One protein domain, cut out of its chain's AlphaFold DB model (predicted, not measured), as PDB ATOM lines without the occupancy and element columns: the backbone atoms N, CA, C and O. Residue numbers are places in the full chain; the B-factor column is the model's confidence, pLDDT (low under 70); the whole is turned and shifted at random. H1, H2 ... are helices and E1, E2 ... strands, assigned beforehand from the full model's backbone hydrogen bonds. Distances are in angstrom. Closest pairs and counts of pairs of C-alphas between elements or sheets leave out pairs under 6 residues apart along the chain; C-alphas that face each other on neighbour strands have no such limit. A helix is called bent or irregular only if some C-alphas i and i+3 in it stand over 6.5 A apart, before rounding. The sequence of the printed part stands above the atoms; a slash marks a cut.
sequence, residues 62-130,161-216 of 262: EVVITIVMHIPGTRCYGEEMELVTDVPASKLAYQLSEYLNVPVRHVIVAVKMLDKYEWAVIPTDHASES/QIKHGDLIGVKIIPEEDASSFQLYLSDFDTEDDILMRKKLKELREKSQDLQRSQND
ATOM      1  N   GLU A  62     -45.585  68.634   8.805       89.56
ATOM      2  CA  GLU A  62     -46.131  69.158  10.052       89.56
ATOM      3  C   GLU A  62     -45.027  69.246  11.105       89.56
ATOM      4  O   GLU A  62     -44.253  68.311  11.311       89.56
ATOM      5  N   VAL A  63     -44.992  70.371  11.806       89.62
ATOM      6  CA  VAL A  63     -44.138  70.624  12.957       89.62
ATOM      7  C   VAL A  63     -44.982  70.872  14.197       89.62
ATOM      8  O   VAL A  63     -46.107  71.360  14.113       89.62
ATOM      9  N   VAL A  64     -44.430  70.531  15.359       90.56
ATOM     10  CA  VAL A  64     -45.046  70.810  16.663       90.56
ATOM     11  C   VAL A  64     -44.287  71.956  17.296       90.56
ATOM     12  O   VAL A  64     -43.079  71.843  17.507       90.56
ATOM     13  N   ILE A  65     -44.985  73.048  17.570       92.88
ATOM     14  CA  ILE A  65     -44.443  74.230  18.235       92.88
ATOM     15  C   ILE A  65     -45.132  74.455  19.571       92.88
ATOM     16  O   ILE A  65     -46.288  74.073  19.752       92.88
ATOM     17  N   THR A  66     -44.427  75.123  20.475       93.12
ATOM     18  CA  THR A  66     -44.997  75.600  21.734       93.12
ATOM     19  C   THR A  66     -45.358  77.067  21.576       93.12
ATOM     20  O   THR A  66     -44.575  77.853  21.050       93.12
ATOM     21  N   ILE A  67     -46.540  77.449  22.031       95.19
ATOM     22  CA  ILE A  67     -47.094  78.791  21.927       95.19
ATOM     23  C   ILE A  67     -47.284  79.345  23.322       95.19
ATOM     24  O   ILE A  67     -47.832  78.678  24.192       95.19
ATOM     25  N   VAL A  68     -46.860  80.589  23.510       95.56
ATOM     26  CA  VAL A  68     -47.043  81.333  24.749       95.56
ATOM     27  C   VAL A  68     -47.665  82.690  24.469       95.56
ATOM     28  O   VAL A  68     -47.182  83.470  23.642       95.56
ATOM     29  N   MET A  69     -48.749  82.984  25.179       95.31
ATOM     30  CA  MET A  69     -49.468  84.249  25.055       95.31
ATOM     31  C   MET A  69     -48.825  85.304  25.948       95.31
ATOM     32  O   MET A  69     -48.693  85.106  27.154       95.31
ATOM     33  N   HIS A  70     -48.422  86.431  25.372       93.69
ATOM     34  CA  HIS A  70     -47.895  87.561  26.127       93.69
ATOM     35  C   HIS A  70     -49.008  88.198  26.969       93.69
ATOM     36  O   HIS A  70     -50.046  88.588  26.429       93.69
ATOM     37  N   ILE A  71     -48.772  88.372  28.270       91.12
ATOM     38  CA  ILE A  71     -49.730  89.005  29.180       91.12
ATOM     39  C   ILE A  71     -49.581  90.536  29.076       91.12
ATOM     40  O   ILE A  71     -48.515  91.067  29.412       91.12
ATOM     41  N   PRO A  72     -50.614  91.274  28.622       87.25
ATOM     42  CA  PRO A  72     -50.540  92.725  28.439       87.25
ATOM     43  C   PRO A  72     -50.068  93.473  29.692       87.25
ATOM     44  O   PRO A  72     -50.441  93.134  30.811       87.25
ATOM     45  N   GLY A  73     -49.231  94.497  29.501       84.44
ATOM     46  CA  GLY A  73     -48.691  95.315  30.595       84.44
ATOM     47  C   GLY A  73     -47.609  94.642  31.450       84.44
ATOM     48  O   GLY A  73     -47.074  95.281  32.352       84.44
ATOM     49  N   THR A  74     -47.250  93.389  31.166       89.44
ATOM     50  CA  THR A  74     -46.222  92.644  31.907       89.44
ATOM     51  C   THR A  74     -45.091  92.188  30.985       89.44
ATOM     52  O   THR A  74     -45.163  92.363  29.773       89.44
ATOM     53  N   ARG A  75     -44.038  91.594  31.559       90.56
ATOM     54  CA  ARG A  75     -42.982  90.866  30.828       90.56
ATOM     55  C   ARG A  75     -43.134  89.352  30.978       90.56
ATOM     56  O   ARG A  75     -42.148  88.617  30.955       90.56
ATOM     57  N   CYS A  76     -44.363  88.903  31.208       91.44
ATOM     58  CA  CYS A  76     -44.687  87.518  31.492       91.44
ATOM     59  C   CYS A  76     -45.506  86.920  30.354       91.44
ATOM     60  O   CYS A  76     -46.226  87.608  29.624       91.44
ATOM     61  N   TYR A  77     -45.404  85.605  30.249       94.38
ATOM     62  CA  TYR A  77     -46.221  84.807  29.363       94.38
ATOM     63  C   TYR A  77     -47.216  83.982  30.176       94.38
ATOM     64  O   TYR A  77     -46.961  83.665  31.337       94.38
ATOM     65  N   GLY A  78     -48.357  83.677  29.562       92.81
ATOM     66  CA  GLY A  78     -49.328  82.726  30.086       92.81
ATOM     67  C   GLY A  78     -48.863  81.278  29.933       92.81
ATOM     68  O   GLY A  78     -47.679  80.999  29.744       92.81
ATOM     69  N   GLU A  79     -49.824  80.363  30.003       92.25
ATOM     70  CA  GLU A  79     -49.581  78.929  29.866       92.25
ATOM     71  C   GLU A  79     -49.045  78.557  28.473       92.25
ATOM     72  O   GLU A  79     -49.405  79.162  27.457       92.25
ATOM     73  N   GLU A  80     -48.164  77.556  28.450       92.12
ATOM     74  CA  GLU A  80     -47.635  76.958  27.228       92.12
ATOM     75  C   GLU A  80     -48.688  76.055  26.579       92.12
ATOM     76  O   GLU A  80     -49.245  75.166  27.218       92.12
ATOM     77  N   MET A  81     -48.930  76.249  25.285       91.69
ATOM     78  CA  MET A  81     -49.850  75.430  24.495       91.69
ATOM     79  C   MET A  81     -49.132  74.832  23.295       91.69
ATOM     80  O   MET A  81     -48.316  75.496  22.661       91.69
ATOM     81  N   GLU A  82     -49.453  73.597  22.926       90.75
ATOM     82  CA  GLU A  82     -48.861  72.970  21.744       90.75
ATOM     83  C   GLU A  82     -49.733  73.188  20.509       90.75
ATOM     84  O   GLU A  82     -50.947  72.987  20.546       90.75
ATOM     85  N   LEU A  83     -49.107  73.559  19.392       91.88
ATOM     86  CA  LEU A  83     -49.767  73.654  18.094       91.88
ATOM     87  C   LEU A  83     -49.031  72.800  17.065       91.88
ATOM     88  O   LEU A  83     -47.830  72.963  16.837       91.88
ATOM     89  N   VAL A  84     -49.782  71.929  16.394       91.69
ATOM     90  CA  VAL A  84     -49.330  71.257  15.174       91.69
ATOM     91  C   VAL A  84     -49.599  72.176  13.986       91.69
ATOM     92  O   VAL A  84     -50.730  72.619  13.778       91.69
ATOM     93  N   THR A  85     -48.577  72.465  13.188       92.69
ATOM     94  CA  THR A  85     -48.691  73.344  12.022       92.69
ATOM     95  C   THR A  85     -47.857  72.849  10.850       92.69
ATOM     96  O   THR A  85     -46.761  72.341  11.032       92.69
ATOM     97  N   ASP A  86     -48.365  73.004   9.635       92.38
ATOM     98  CA  ASP A  86     -47.642  72.803   8.376       92.38
ATOM     99  C   ASP A  86     -47.407  74.123   7.623       92.38
ATOM    100  O   ASP A  86     -46.903  74.131   6.493       92.38
ATOM    101  N   VAL A  87     -47.769  75.261   8.229       91.94
ATOM    102  CA  VAL A  87     -47.676  76.564   7.573       91.94
ATOM    103  C   VAL A  87     -46.267  77.146   7.718       91.94
ATOM    104  O   VAL A  87     -45.611  76.989   8.750       91.94
ATOM    105  N   PRO A  88     -45.765  77.873   6.704       90.81
ATOM    106  CA  PRO A  88     -44.508  78.595   6.839       90.81
ATOM    107  C   PRO A  88     -44.634  79.716   7.877       90.81
ATOM    108  O   PRO A  88     -45.708  80.285   8.062       90.81
ATOM    109  N   ALA A  89     -43.503  80.115   8.467       90.31
ATOM    110  CA  ALA A  89     -43.443  81.137   9.514       90.31
ATOM    111  C   ALA A  89     -44.234  82.415   9.193       90.31
ATOM    112  O   ALA A  89     -44.996  82.900  10.025       90.31
ATOM    113  N   SER A  90     -44.124  82.917   7.961       89.00
ATOM    114  CA  SER A  90     -44.811  84.134   7.509       89.00
ATOM    115  C   SER A  90     -46.341  84.063   7.576       89.00
ATOM    116  O   SER A  90     -46.992  85.105   7.596       89.00
ATOM    117  N   LYS A  91     -46.924  82.859   7.624       92.12
ATOM    118  CA  LYS A  91     -48.372  82.631   7.730       92.12
ATOM    119  C   LYS A  91     -48.829  82.263   9.140       92.12
ATOM    120  O   LYS A  91     -50.030  82.102   9.349       92.12
ATOM    121  N   LEU A  92     -47.918  82.163  10.111       93.56
ATOM    122  CA  LEU A  92     -48.279  81.707  11.453       93.56
ATOM    123  C   LEU A  92     -49.253  82.664  12.148       93.56
ATOM    124  O   LEU A  92     -50.182  82.208  12.801       93.56
ATOM    125  N   ALA A  93     -49.106  83.978  11.947       94.00
ATOM    126  CA  ALA A  93     -50.046  84.958  12.496       94.00
ATOM    127  C   ALA A  93     -51.480  84.759  11.985       94.00
ATOM    128  O   ALA A  93     -52.418  84.944  12.750       94.00
ATOM    129  N   TYR A  94     -51.650  84.344  10.724       94.19
ATOM    130  CA  TYR A  94     -52.966  84.046  10.156       94.19
ATOM    131  C   TYR A  94     -53.565  82.765  10.753       94.19
ATOM    132  O   TYR A  94     -54.722  82.732  11.149       94.19
ATOM    133  N   GLN A  95     -52.771  81.701  10.887       95.06
ATOM    134  CA  GLN A  95     -53.256  80.486  11.548       95.06
ATOM    135  C   GLN A  95     -53.642  80.762  13.010       95.06
ATOM    136  O   GLN A  95     -54.671  80.285  13.486       95.06
ATOM    137  N   LEU A  96     -52.840  81.565  13.713       94.94
ATOM    138  CA  LEU A  96     -53.104  81.949  15.096       94.94
ATOM    139  C   LEU A  96     -54.300  82.884  15.235       94.94
ATOM    140  O   LEU A  96     -55.007  82.796  16.231       94.94
ATOM    141  N   SER A  97     -54.553  83.751  14.256       94.69
ATOM    142  CA  SER A  97     -55.723  84.627  14.267       94.69
ATOM    143  C   SER A  97     -57.025  83.834  14.183       94.69
ATOM    144  O   SER A  97     -57.959  84.122  14.927       94.69
ATOM    145  N   GLU A  98     -57.056  82.793  13.346       94.50
ATOM    146  CA  GLU A  98     -58.191  81.865  13.264       94.50
ATOM    147  C   GLU A  98     -58.335  81.046  14.556       94.50
ATOM    148  O   GLU A  98     -59.431  80.927  15.094       94.50
ATOM    149  N   TYR A  99     -57.223  80.532  15.097       92.38
ATOM    150  CA  TYR A  99     -57.230  79.727  16.323       92.38
ATOM    151  C   TYR A  99     -57.675  80.520  17.561       92.38
ATOM    152  O   TYR A  99     -58.430  80.014  18.387       92.38
ATOM    153  N   LEU A 100     -57.221  81.770  17.690       91.56
ATOM    154  CA  LEU A 100     -57.518  82.644  18.829       91.56
ATOM    155  C   LEU A 100     -58.792  83.477  18.632       91.56
ATOM    156  O   LEU A 100     -59.201  84.170  19.559       91.56
ATOM    157  N   ASN A 101     -59.411  83.426  17.447       93.44
ATOM    158  CA  ASN A 101     -60.566  84.238  17.062       93.44
ATOM    159  C   ASN A 101     -60.329  85.757  17.237       93.44
ATOM    160  O   ASN A 101     -61.130  86.478  17.834       93.44
ATOM    161  N   VAL A 102     -59.197  86.246  16.725       92.44
ATOM    162  CA  VAL A 102     -58.766  87.655  16.795       92.44
ATOM    163  C   VAL A 102     -58.373  88.125  15.392       92.44
ATOM    164  O   VAL A 102     -57.813  87.332  14.648       92.44
ATOM    165  N   PRO A 103     -58.593  89.392  14.984       92.38
ATOM    166  CA  PRO A 103     -58.150  89.870  13.673       92.38
ATOM    167  C   PRO A 103     -56.641  89.697  13.449       92.38
ATOM    168  O   PRO A 103     -55.840  90.117  14.281       92.38
ATOM    169  N   VAL A 104     -56.234  89.181  12.280       92.00
ATOM    170  CA  VAL A 104     -54.812  88.925  11.945       92.00
ATOM    171  C   VAL A 104     -53.908  90.145  12.137       92.00
ATOM    172  O   VAL A 104     -52.776  90.018  12.590       92.00
ATOM    173  N   ARG A 105     -54.424  91.349  11.864       89.50
ATOM    174  CA  ARG A 105     -53.704  92.619  12.051       89.50
ATOM    175  C   ARG A 105     -53.337  92.919  13.510       89.50
ATOM    176  O   ARG A 105     -52.479  93.760  13.747       89.50
ATOM    177  N   HIS A 106     -53.989  92.271  14.474       91.19
ATOM    178  CA  HIS A 106     -53.712  92.431  15.901       91.19
ATOM    179  C   HIS A 106     -52.751  91.357  16.425       91.19
ATOM    180  O   HIS A 106     -52.336  91.439  17.575       91.19
ATOM    181  N   VAL A 107     -52.392  90.354  15.619       92.38
ATOM    182  CA  VAL A 107     -51.548  89.236  16.049       92.38
ATOM    183  C   VAL A 107     -50.106  89.492  15.625       92.38
ATOM    184  O   VAL A 107     -49.778  89.466  14.439       92.38
ATOM    185  N   ILE A 108     -49.222  89.695  16.601       92.44
ATOM    186  CA  ILE A 108     -47.774  89.755  16.387       92.44
ATOM    187  C   ILE A 108     -47.139  88.487  16.935       92.44
ATOM    188  O   ILE A 108     -47.421  88.061  18.054       92.44
ATOM    189  N   VAL A 109     -46.243  87.908  16.146       93.69
ATOM    190  CA  VAL A 109     -45.621  86.621  16.439       93.69
ATOM    191  C   VAL A 109     -44.106  86.778  16.488       93.69
ATOM    192  O   VAL A 109     -43.513  87.426  15.623       93.69
ATOM    193  N   ALA A 110     -43.461  86.156  17.470       94.12
ATOM    194  CA  ALA A 110     -42.010  86.057  17.556       94.12
ATOM    195  C   ALA A 110     -41.573  84.631  17.896       94.12
ATOM    196  O   ALA A 110     -42.268  83.916  18.604       94.12
ATOM    197  N   VAL A 111     -40.396  84.228  17.421       94.06
ATOM    198  CA  VAL A 111     -39.760  82.955  17.786       94.06
ATOM    199  C   VAL A 111     -38.627  83.196  18.781       94.06
ATOM    200  O   VAL A 111     -37.835  84.132  18.613       94.06
ATOM    201  N   LYS A 112     -38.527  82.354  19.813       92.25
ATOM    202  CA  LYS A 112     -37.444  82.415  20.799       92.25
ATOM    203  C   LYS A 112     -36.217  81.652  20.310       92.25
ATOM    204  O   LYS A 112     -36.252  80.451  20.067       92.25
ATOM    205  N   MET A 113     -35.081  82.335  20.249       90.25
ATOM    206  CA  MET A 113     -33.764  81.727  20.083       90.25
ATOM    207  C   MET A 113     -33.207  81.337  21.457       90.25
ATOM    208  O   MET A 113     -32.523  82.135  22.102       90.25
ATOM    209  N   LEU A 114     -33.481  80.106  21.899       86.62
ATOM    210  CA  LEU A 114     -33.117  79.604  23.235       86.62
ATOM    211  C   LEU A 114     -31.617  79.717  23.552       86.62
ATOM    212  O   LEU A 114     -31.245  80.089  24.661       86.62
ATOM    213  N   ASP A 115     -30.747  79.488  22.567       84.38
ATOM    214  CA  ASP A 115     -29.288  79.580  22.746       84.38
ATOM    215  C   ASP A 115     -28.788  80.994  23.061       84.38
ATOM    216  O   ASP A 115     -27.694  81.177  23.600       84.38
ATOM    217  N   LYS A 116     -29.557  82.007  22.659       86.44
ATOM    218  CA  LYS A 116     -29.199  83.421  22.801       86.44
ATOM    219  C   LYS A 116     -30.071  84.150  23.812       86.44
ATOM    220  O   LYS A 116     -29.730  85.281  24.150       86.44
ATOM    221  N   TYR A 117     -31.150  83.521  24.280       89.06
ATOM    222  CA  TYR A 117     -32.191  84.168  25.078       89.06
ATOM    223  C   TYR A 117     -32.691  85.439  24.376       89.06
ATOM    224  O   TYR A 117     -32.721  86.518  24.956       89.06
ATOM    225  N   GLU A 118     -32.968  85.336  23.076       91.12
ATOM    226  CA  GLU A 118     -33.376  86.454  22.215       91.12
ATOM    227  C   GLU A 118     -34.642  86.091  21.447       91.12
ATOM    228  O   GLU A 118     -34.768  84.972  20.955       91.12
ATOM    229  N   TRP A 119     -35.536  87.059  21.277       92.31
ATOM    230  CA  TRP A 119     -36.728  86.911  20.451       92.31
ATOM    231  C   TRP A 119     -36.516  87.509  19.061       92.31
ATOM    232  O   TRP A 119     -35.880  88.553  18.894       92.31
ATOM    233  N   ALA A 120     -37.055  86.839  18.046       91.38
ATOM    234  CA  ALA A 120     -37.064  87.310  16.669       91.38
ATOM    235  C   ALA A 120     -38.505  87.395  16.169       91.38
ATOM    236  O   ALA A 120     -39.171  86.377  15.995       91.38
ATOM    237  N   VAL A 121     -38.979  88.619  15.927       92.00
ATOM    238  CA  VAL A 121     -40.308  88.857  15.352       92.00
ATOM    239  C   VAL A 121     -40.367  88.240  13.961       92.00
ATOM    240  O   VAL A 121     -39.488  88.486  13.131       92.00
ATOM    241  N   ILE A 122     -41.411  87.457  13.715       90.19
ATOM    242  CA  ILE A 122     -41.685  86.853  12.420       90.19
ATOM    243  C   ILE A 122     -42.362  87.916  11.550       90.19
ATOM    244  O   ILE A 122     -43.448  88.380  11.898       90.19
ATOM    245  N   PRO A 123     -41.742  88.348  10.436       82.31
ATOM    246  CA  PRO A 123     -42.359  89.322   9.551       82.31
ATOM    247  C   PRO A 123     -43.622  88.738   8.914       82.31
ATOM    248  O   PRO A 123     -43.594  87.633   8.372       82.31
ATOM    249  N   THR A 124     -44.703  89.508   8.940       74.38
ATOM    250  CA  THR A 124     -45.976  89.175   8.293       74.38
ATOM    251  C   THR A 124     -46.371  90.299   7.350       74.38
ATOM    252  O   THR A 124     -46.098  91.464   7.644       74.38
ATOM    253  N   ASP A 125     -47.077  89.975   6.268       64.06
ATOM    254  CA  ASP A 125     -47.454  90.939   5.224       64.06
ATOM    255  C   ASP A 125     -48.309  92.116   5.746       64.06
ATOM    256  O   ASP A 125     -48.320  93.188   5.147       64.06
ATOM    257  N   HIS A 126     -48.980  91.945   6.895       57.44
ATOM    258  CA  HIS A 126     -49.827  92.965   7.530       57.44
ATOM    259  C   HIS A 126     -49.162  93.747   8.671       57.44
ATOM    260  O   HIS A 126     -49.734  94.732   9.136       57.44
ATOM    261  N   ALA A 127     -47.971  93.346   9.127       55.25
ATOM    262  CA  ALA A 127     -47.255  94.090  10.159       55.25
ATOM    263  C   ALA A 127     -46.561  95.280   9.491       55.25
ATOM    264  O   ALA A 127     -45.456  95.156   8.954       55.25
ATOM    265  N   SER A 128     -47.232  96.434   9.474       46.16
ATOM    266  CA  SER A 128     -46.618  97.682   9.036       46.16
ATOM    267  C   SER A 128     -45.400  97.965   9.917       46.16
ATOM    268  O   SER A 128     -45.523  98.142  11.123       46.16
ATOM    269  N   GLU A 129     -44.227  97.985   9.288       47.34
ATOM    270  CA  GLU A 129     -42.948  98.392   9.875       47.34
ATOM    271  C   GLU A 129     -42.425  97.506  11.022       47.34
ATOM    272  O   GLU A 129     -42.473  97.827  12.205       47.34
ATOM    273  N   SER A 130     -41.773  96.404  10.636       43.00
ATOM    274  CA  SER A 130     -40.826  95.686  11.498       43.00
ATOM    275  C   SER A 130     -39.827  96.670  12.151       43.00
ATOM    276  O   SER A 130     -39.157  97.400  11.403       43.00
ATOM    277  N   GLN A 161     -37.253  80.062   9.733       87.81
ATOM    278  CA  GLN A 161     -37.878  78.760   9.538       87.81
ATOM    279  C   GLN A 161     -38.308  78.245  10.899       87.81
ATOM    280  O   GLN A 161     -37.493  78.254  11.820       87.81
ATOM    281  N   ILE A 162     -39.553  77.790  10.987       89.94
ATOM    282  CA  ILE A 162     -40.075  77.133  12.180       89.94
ATOM    283  C   ILE A 162     -39.688  75.660  12.138       89.94
ATOM    284  O   ILE A 162     -39.670  75.039  11.071       89.94
ATOM    285  N   LYS A 163     -39.348  75.115  13.299       88.88
ATOM    286  CA  LYS A 163     -38.956  73.724  13.508       88.88
ATOM    287  C   LYS A 163     -39.717  73.142  14.693       88.88
ATOM    288  O   LYS A 163     -40.307  73.868  15.488       88.88
ATOM    289  N   HIS A 164     -39.673  71.816  14.821       86.56
ATOM    290  CA  HIS A 164     -40.195  71.146  16.008       86.56
ATOM    291  C   HIS A 164     -39.535  71.685  17.280       86.56
ATOM    292  O   HIS A 164     -38.308  71.762  17.330       86.56
ATOM    293  N   GLY A 165     -40.345  71.981  18.294       86.06
ATOM    294  CA  GLY A 165     -39.894  72.485  19.591       86.06
ATOM    295  C   GLY A 165     -39.579  73.982  19.620       86.06
ATOM    296  O   GLY A 165     -39.120  74.476  20.646       86.06
ATOM    297  N   ASP A 166     -39.807  74.721  18.529       91.44
ATOM    298  CA  ASP A 166     -39.679  76.177  18.580       91.44
ATOM    299  C   ASP A 166     -40.734  76.768  19.529       91.44
ATOM    300  O   ASP A 166     -41.917  76.423  19.464       91.44
ATOM    301  N   LEU A 167     -40.292  77.696  20.385       93.12
ATOM    302  CA  LEU A 167     -41.168  78.472  21.258       93.12
ATOM    303  C   LEU A 167     -41.593  79.762  20.554       93.12
ATOM    304  O   LEU A 167     -40.757  80.591  20.177       93.12
ATOM    305  N   ILE A 168     -42.900  79.936  20.415       95.19
ATOM    306  CA  ILE A 168     -43.553  81.026  19.708       95.19
ATOM    307  C   ILE A 168     -44.286  81.920  20.704       95.19
ATOM    308  O   ILE A 168     -45.228  81.508  21.370       95.19
ATOM    309  N   GLY A 169     -43.864  83.175  20.773       95.31
ATOM    310  CA  GLY A 169     -44.500  84.220  21.556       95.31
ATOM    311  C   GLY A 169     -45.552  84.918  20.716       95.31
ATOM    312  O   GLY A 169     -45.272  85.339  19.589       95.31
ATOM    313  N   VAL A 170     -46.750  85.061  21.270       95.12
ATOM    314  CA  VAL A 170     -47.882  85.705  20.604       95.12
ATOM    315  C   VAL A 170     -48.308  86.915  21.411       95.12
ATOM    316  O   VAL A 170     -48.673  86.802  22.580       95.12
ATOM    317  N   LYS A 171     -48.273  88.084  20.779       93.12
ATOM    318  CA  LYS A 171     -48.747  89.341  21.351       93.12
ATOM    319  C   LYS A 171     -49.983  89.792  20.588       93.12
ATOM    320  O   LYS A 171     -49.926  89.966  19.372       93.12
ATOM    321  N   ILE A 172     -51.078  89.987  21.316       92.38
ATOM    322  CA  ILE A 172     -52.307  90.570  20.781       92.38
ATOM    323  C   ILE A 172     -52.276  92.074  21.046       92.38
ATOM    324  O   ILE A 172     -52.061  92.503  22.179       92.38
ATOM    325  N   ILE A 173     -52.474  92.865  19.997       89.50
ATOM    326  CA  ILE A 173     -52.620  94.317  20.077       89.50
ATOM    327  C   ILE A 173     -54.096  94.629  20.377       89.50
ATOM    328  O   ILE A 173     -54.961  94.212  19.601       89.50
ATOM    329  N   PRO A 174     -54.410  95.343  21.472       86.62
ATOM    330  CA  PRO A 174     -55.759  95.842  21.725       86.62
ATOM    331  C   PRO A 174     -56.247  96.736  20.579       86.62
ATOM    332  O   PRO A 174     -55.468  97.489  19.995       86.62
ATOM    333  N   GLU A 175     -57.539  96.684  20.253       85.12
ATOM    334  CA  GLU A 175     -58.094  97.462  19.134       85.12
ATOM    335  C   GLU A 175     -57.936  98.979  19.328       85.12
ATOM    336  O   GLU A 175     -57.654  99.704  18.375       85.12
ATOM    337  N   GLU A 176     -58.031  99.440  20.575       85.50
ATOM    338  CA  GLU A 176     -57.797 100.827  20.991       85.50
ATOM    339  C   GLU A 176     -56.370 101.325  20.705       85.50
ATOM    340  O   GLU A 176     -56.184 102.480  20.319       85.50
ATOM    341  N   ASP A 177     -55.381 100.435  20.783       84.06
ATOM    342  CA  ASP A 177     -53.967 100.769  20.609       84.06
ATOM    343  C   ASP A 177     -53.472 100.567  19.174       84.06
ATOM    344  O   ASP A 177     -52.367 100.998  18.838       84.06
ATOM    345  N   ALA A 178     -54.264  99.941  18.298       80.62
ATOM    346  CA  ALA A 178     -53.828  99.524  16.964       80.62
ATOM    347  C   ALA A 178     -53.272 100.678  16.104       80.62
ATOM    348  O   ALA A 178     -52.404 100.457  15.261       80.62
ATOM    349  N   SER A 179     -53.745 101.909  16.323       79.25
ATOM    350  CA  SER A 179     -53.313 103.102  15.577       79.25
ATOM    351  C   SER A 179     -52.015 103.743  16.089       79.25
ATOM    352  O   SER A 179     -51.307 104.389  15.317       79.25
ATOM    353  N   SER A 180     -51.685 103.561  17.369       80.56
ATOM    354  CA  SER A 180     -50.489 104.111  18.023       80.56
ATOM    355  C   SER A 180     -49.443 103.050  18.354       80.56
ATOM    356  O   SER A 180     -48.371 103.382  18.865       80.56
ATOM    357  N   PHE A 181     -49.745 101.778  18.081       78.62
ATOM    358  CA  PHE A 181     -48.893 100.658  18.432       78.62
ATOM    359  C   PHE A 181     -47.531 100.768  17.752       78.62
ATOM    360  O   PHE A 181     -47.408 100.816  16.527       78.62
ATOM    361  N   GLN A 182     -46.487 100.751  18.571       79.81
ATOM    362  CA  GLN A 182     -45.114 100.611  18.119       79.81
ATOM    363  C   GLN A 182     -44.577  99.311  18.680       79.81
ATOM    364  O   GLN A 182     -44.546  99.111  19.894       79.81
ATOM    365  N   LEU A 183     -44.149  98.428  17.786       80.75
ATOM    366  CA  LEU A 183     -43.539  97.184  18.202       80.75
ATOM    367  C   LEU A 183     -42.123  97.463  18.711       80.75
ATOM    368  O   LEU A 183     -41.304  98.047  18.001       80.75
ATOM    369  N   TYR A 184     -41.792  96.989  19.905       78.81
ATOM    370  CA  TYR A 184     -40.408  96.932  20.362       78.81
ATOM    371  C   TYR A 184     -40.008  95.468  20.521       78.81
ATOM    372  O   TYR A 184     -40.750  94.669  21.073       78.81
ATOM    373  N   LEU A 185     -38.816  95.078  20.052       75.50
ATOM    374  CA  LEU A 185     -38.323  93.697  20.235       75.50
ATOM    375  C   LEU A 185     -38.262  93.304  21.718       75.50
ATOM    376  O   LEU A 185     -38.507  92.154  22.065       75.50
ATOM    377  N   SER A 186     -37.989  94.283  22.583       79.06
ATOM    378  CA  SER A 186     -38.020  94.127  24.034       79.06
ATOM    379  C   SER A 186     -39.404  93.803  24.590       79.06
ATOM    380  O   SER A 186     -39.483  93.465  25.762       79.06
ATOM    381  N   ASP A 187     -40.477  93.916  23.810       80.69
ATOM    382  CA  ASP A 187     -41.826  93.544  24.248       80.69
ATOM    383  C   ASP A 187     -41.975  92.037  24.437       80.69
ATOM    384  O   ASP A 187     -42.856  91.604  25.165       80.69
ATOM    385  N   PHE A 188     -41.126  91.236  23.791       88.81
ATOM    386  CA  PHE A 188     -41.129  89.786  23.960       88.81
ATOM    387  C   PHE A 188     -40.163  89.313  25.056       88.81
ATOM    388  O   PHE A 188     -40.267  88.178  25.516       88.81
ATOM    389  N   ASP A 189     -39.221  90.158  25.480       91.50
ATOM    390  CA  ASP A 189     -38.207  89.787  26.467       91.50
ATOM    391  C   ASP A 189     -38.819  89.660  27.873       91.50
ATOM    392  O   ASP A 189     -39.351  90.633  28.427       91.50
ATOM    393  N   THR A 190     -38.647  88.481  28.479       91.81
ATOM    394  CA  THR A 190     -38.884  88.262  29.914       91.81
ATOM    395  C   THR A 190     -37.720  88.790  30.761       91.81
ATOM    396  O   THR A 190     -36.622  89.037  30.253       91.81
ATOM    397  N   GLU A 191     -37.925  88.950  32.071       91.94
ATOM    398  CA  GLU A 191     -36.838  89.310  32.998       91.94
ATOM    399  C   GLU A 191     -35.711  88.266  32.993       91.94
ATOM    400  O   GLU A 191     -34.528  88.622  32.949       91.94
ATOM    401  N   ASP A 192     -36.078  86.987  32.921       90.62
ATOM    402  CA  ASP A 192     -35.135  85.878  32.800       90.62
ATOM    403  C   ASP A 192     -34.333  85.950  31.500       90.62
ATOM    404  O   ASP A 192     -33.119  85.734  31.514       90.62
ATOM    405  N   ASP A 193     -34.959  86.312  30.376       91.62
ATOM    406  CA  ASP A 193     -34.247  86.473  29.105       91.62
ATOM    407  C   ASP A 193     -33.174  87.562  29.203       91.62
ATOM    408  O   ASP A 193     -32.043  87.376  28.743       91.62
ATOM    409  N   ILE A 194     -33.495  88.682  29.853       91.38
ATOM    410  CA  ILE A 194     -32.559  89.793  30.070       91.38
ATOM    411  C   ILE A 194     -31.392  89.336  30.955       91.38
ATOM    412  O   ILE A 194     -30.222  89.560  30.613       91.38
ATOM    413  N   LEU A 195     -31.694  88.669  32.071       93.44
ATOM    414  CA  LEU A 195     -30.698  88.174  33.019       93.44
ATOM    415  C   LEU A 195     -29.773  87.140  32.369       93.44
ATOM    416  O   LEU A 195     -28.545  87.236  32.474       93.44
ATOM    417  N   MET A 196     -30.341  86.184  31.639       91.62
ATOM    418  CA  MET A 196     -29.590  85.118  30.981       91.62
ATOM    419  C   MET A 196     -28.749  85.639  29.820       91.62
ATOM    420  O   MET A 196     -27.601  85.216  29.663       91.62
ATOM    421  N   ARG A 197     -29.241  86.621  29.056       92.06
ATOM    422  CA  ARG A 197     -28.458  87.290  28.007       92.06
ATOM    423  C   ARG A 197     -27.251  88.025  28.591       92.06
ATOM    424  O   ARG A 197     -26.158  87.940  28.028       92.06
ATOM    425  N   LYS A 198     -27.418  88.697  29.738       92.81
ATOM    426  CA  LYS A 198     -26.311  89.345  30.459       92.81
ATOM    427  C   LYS A 198     -25.281  88.318  30.932       92.81
ATOM    428  O   LYS A 198     -24.102  88.457  30.612       92.81
ATOM    429  N   LYS A 199     -25.723  87.241  31.588       92.56
ATOM    430  CA  LYS A 199     -24.847  86.149  32.048       92.56
ATOM    431  C   LYS A 199     -24.085  85.492  30.893       92.56
ATOM    432  O   LYS A 199     -22.888  85.232  30.999       92.56
ATOM    433  N   LEU A 200     -24.756  85.256  29.766       90.50
ATOM    434  CA  LEU A 200     -24.144  84.683  28.567       90.50
ATOM    435  C   LEU A 200     -23.078  85.612  27.970       90.50
ATOM    436  O   LEU A 200     -22.049  85.136  27.491       90.50
ATOM    437  N   LYS A 201     -23.307  86.929  28.002       91.88
ATOM    438  CA  LYS A 201     -22.329  87.925  27.555       91.88
ATOM    439  C   LYS A 201     -21.085  87.928  28.447       91.88
ATOM    440  O   LYS A 201     -19.983  87.818  27.919       91.88
ATOM    441  N   GLU A 202     -21.261  87.947  29.765       92.88
ATOM    442  CA  GLU A 202     -20.150  87.905  30.729       92.88
ATOM    443  C   GLU A 202     -19.302  86.629  30.585       92.88
ATOM    444  O   GLU A 202     -18.076  86.680  30.643       92.88
ATOM    445  N   LEU A 203     -19.936  85.473  30.350       90.50
ATOM    446  CA  LEU A 203     -19.219  84.214  30.105       90.50
ATOM    447  C   LEU A 203     -18.394  84.253  28.812       90.50
ATOM    448  O   LEU A 203     -17.275  83.739  28.784       90.50
ATOM    449  N   ARG A 204     -18.925  84.866  27.747       89.12
ATOM    450  CA  ARG A 204     -18.194  85.027  26.480       89.12
ATOM    451  C   ARG A 204     -16.995  85.954  26.628       89.12
ATOM    452  O   ARG A 204     -15.934  85.623  26.113       89.12
ATOM    453  N   GLU A 205     -17.155  87.069  27.336       91.12
ATOM    454  CA  GLU A 205     -16.068  88.019  27.600       91.12
ATOM    455  C   GLU A 205     -14.949  87.350  28.411       91.12
ATOM    456  O   GLU A 205     -13.807  87.323  27.960       91.12
ATOM    457  N   LYS A 206     -15.285  86.654  29.507       89.62
ATOM    458  CA  LYS A 206     -14.303  85.892  30.304       89.62
ATOM    459  C   LYS A 206     -13.566  84.828  29.491       89.62
ATOM    460  O   LYS A 206     -12.357  84.670  29.629       89.62
ATOM    461  N   SER A 207     -14.279  84.090  28.639       88.12
ATOM    462  CA  SER A 207     -13.651  83.092  27.768       88.12
ATOM    463  C   SER A 207     -12.704  83.730  26.748       88.12
ATOM    464  O   SER A 207     -11.699  83.115  26.399       88.12
ATOM    465  N   GLN A 208     -13.022  84.926  26.251       87.19
ATOM    466  CA  GLN A 208     -12.183  85.642  25.295       87.19
ATOM    467  C   GLN A 208     -10.920  86.196  25.960       87.19
ATOM    468  O   GLN A 208      -9.845  86.111  25.370       87.19
ATOM    469  N   ASP A 209     -11.028  86.710  27.184       85.25
ATOM    470  CA  ASP A 209      -9.878  87.203  27.946       85.25
ATOM    471  C   ASP A 209      -8.908  86.068  28.300       85.25
ATOM    472  O   ASP A 209      -7.699  86.220  28.132       85.25
ATOM    473  N   LEU A 210      -9.424  84.890  28.672       83.56
ATOM    474  CA  LEU A 210      -8.598  83.695  28.880       83.56
ATOM    475  C   LEU A 210      -7.843  83.290  27.606       83.56
ATOM    476  O   LEU A 210      -6.640  83.047  27.663       83.56
ATOM    477  N   GLN A 211      -8.508  83.282  26.447       78.19
ATOM    478  CA  GLN A 211      -7.843  82.993  25.169       78.19
ATOM    479  C   GLN A 211      -6.785  84.044  24.807       78.19
ATOM    480  O   GLN A 211      -5.726  83.689  24.298       78.19
ATOM    481  N   ARG A 212      -7.038  85.328  25.091       79.56
ATOM    482  CA  ARG A 212      -6.053  86.398  24.873       79.56
ATOM    483  C   ARG A 212      -4.831  86.227  25.765       79.56
ATOM    484  O   ARG A 212      -3.729  86.286  25.247       79.56
ATOM    485  N   SER A 213      -5.021  85.938  27.052       74.81
ATOM    486  CA  SER A 213      -3.904  85.685  27.973       74.81
ATOM    487  C   SER A 213      -3.076  84.451  27.593       74.81
ATOM    488  O   SER A 213      -1.857  84.472  27.735       74.81
ATOM    489  N   GLN A 214      -3.706  83.398  27.054       70.06
ATOM    490  CA  GLN A 214      -2.977  82.235  26.540       70.06
ATOM    491  C   GLN A 214      -2.161  82.584  25.295       70.06
ATOM    492  O   GLN A 214      -1.010  82.176  25.211       70.06
ATOM    493  N   ASN A 215      -2.703  83.377  24.370       66.38
ATOM    494  CA  ASN A 215      -1.957  83.796  23.181       66.38
ATOM    495  C   ASN A 215      -0.798  84.753  23.518       66.38
ATOM    496  O   ASN A 215       0.272  84.617  22.938       66.38
ATOM    497  N   ASP A 216      -0.964  85.645  24.499       60.06
ATOM    498  CA  ASP A 216       0.098  86.560  24.972       60.06
ATOM    499  C   ASP A 216       1.254  85.811  25.672       60.06
ATOM    500  O   ASP A 216       2.387  86.287  25.742       60.06
TER     501      ASP A 216
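Overview. This is residues 62 to 130 and 161 to 216 of the 262 residues of an uncharacterized protein of Ciona savignyi (UniProt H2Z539). A strongly twisted sheet of five strands curls round one short helix, H1, and a long helix, H2, leaves this body as an arm, with residues 202 to 216 sticking out free. The printed part has 125 residues, with two named helices and five named strands in the order E1 E2 H1 E3 E4 E5 H2; the class is mixed, helices and strands. The sheet runs E2 E1 E5 E3 E4 and is mixed. The whole is loose, with a radius of gyration of the C-alphas of 17.3 A, and elongated, spanning 60 by 36 by 27 A; without the free residues the body spans 38 by 36 by 25 A.

Arrangement. E1, residues 63 to 70, and E2, residues 77 to 85, form an antiparallel hairpin at 154 degrees, with N 67 and O 81 within hydrogen-bond range at 2.7 A. E2 bends by 61 degrees at residue 80. E1 is parallel to its neighbour E5, residues 167 to 172, at 42 degrees, with N 168 and O 66 2.7 A apart. E5 is antiparallel to E3, residues 107 to 113, at 154 degrees, with N 169 and O 110 2.8 A apart. E3 and E4, residues 118 to 121, form an antiparallel hairpin at 146 degrees, with N 113 and O 118 2.7 A apart. E2 and E4 are the edge strands and are apart. H1, residues 89 to 100, is on one face of the sheet, giving two layers, helix and sheet; its closest C-alphas to E3 are those of Ala 93 and Val 107, 5.8 A. E2, H1 and E3 form a split strand-helix-strand unit, two strands running the same way with E1 and E5 between them, and its crossover is right-handed. H2, residues 191 to 216, only grazes the sheet with residues 193 to 197; its closest C-alphas to E4 are those of Asp 193 and Glu 118, 6.9 A. H1 and H2 are apart. Every O i to N i+4 pair is within hydrogen-bond range in H2, but 6 of 8 in H1.

Along the chain. E1 begins at C-alpha 63 (-44.138, 70.624, 12.957) and is 21.8 A long; E2 is 20.9 A. H1, 16.9 A, is irregular: C-alphas 90 and 93 are 7.3 A apart. E3 is 19.7 A, E4 10.0 A and E5 16.5 A. H2, 37.9 A, ends at C-alpha 216 (0.098, 86.560, 24.972).

Size, cuts and confidence. The C-alphas of Asn 101 and Asp 216 are the two farthest apart, 61.2 A. Residues 131 to 160 are not printed, and C-alphas 130 and 161 are 17.3 A apart across the cut. The link from E5 to H2 is long, 18 residues. Confidence is low, with pLDDT under 70, at residues 125 to 130 and 215 to 216.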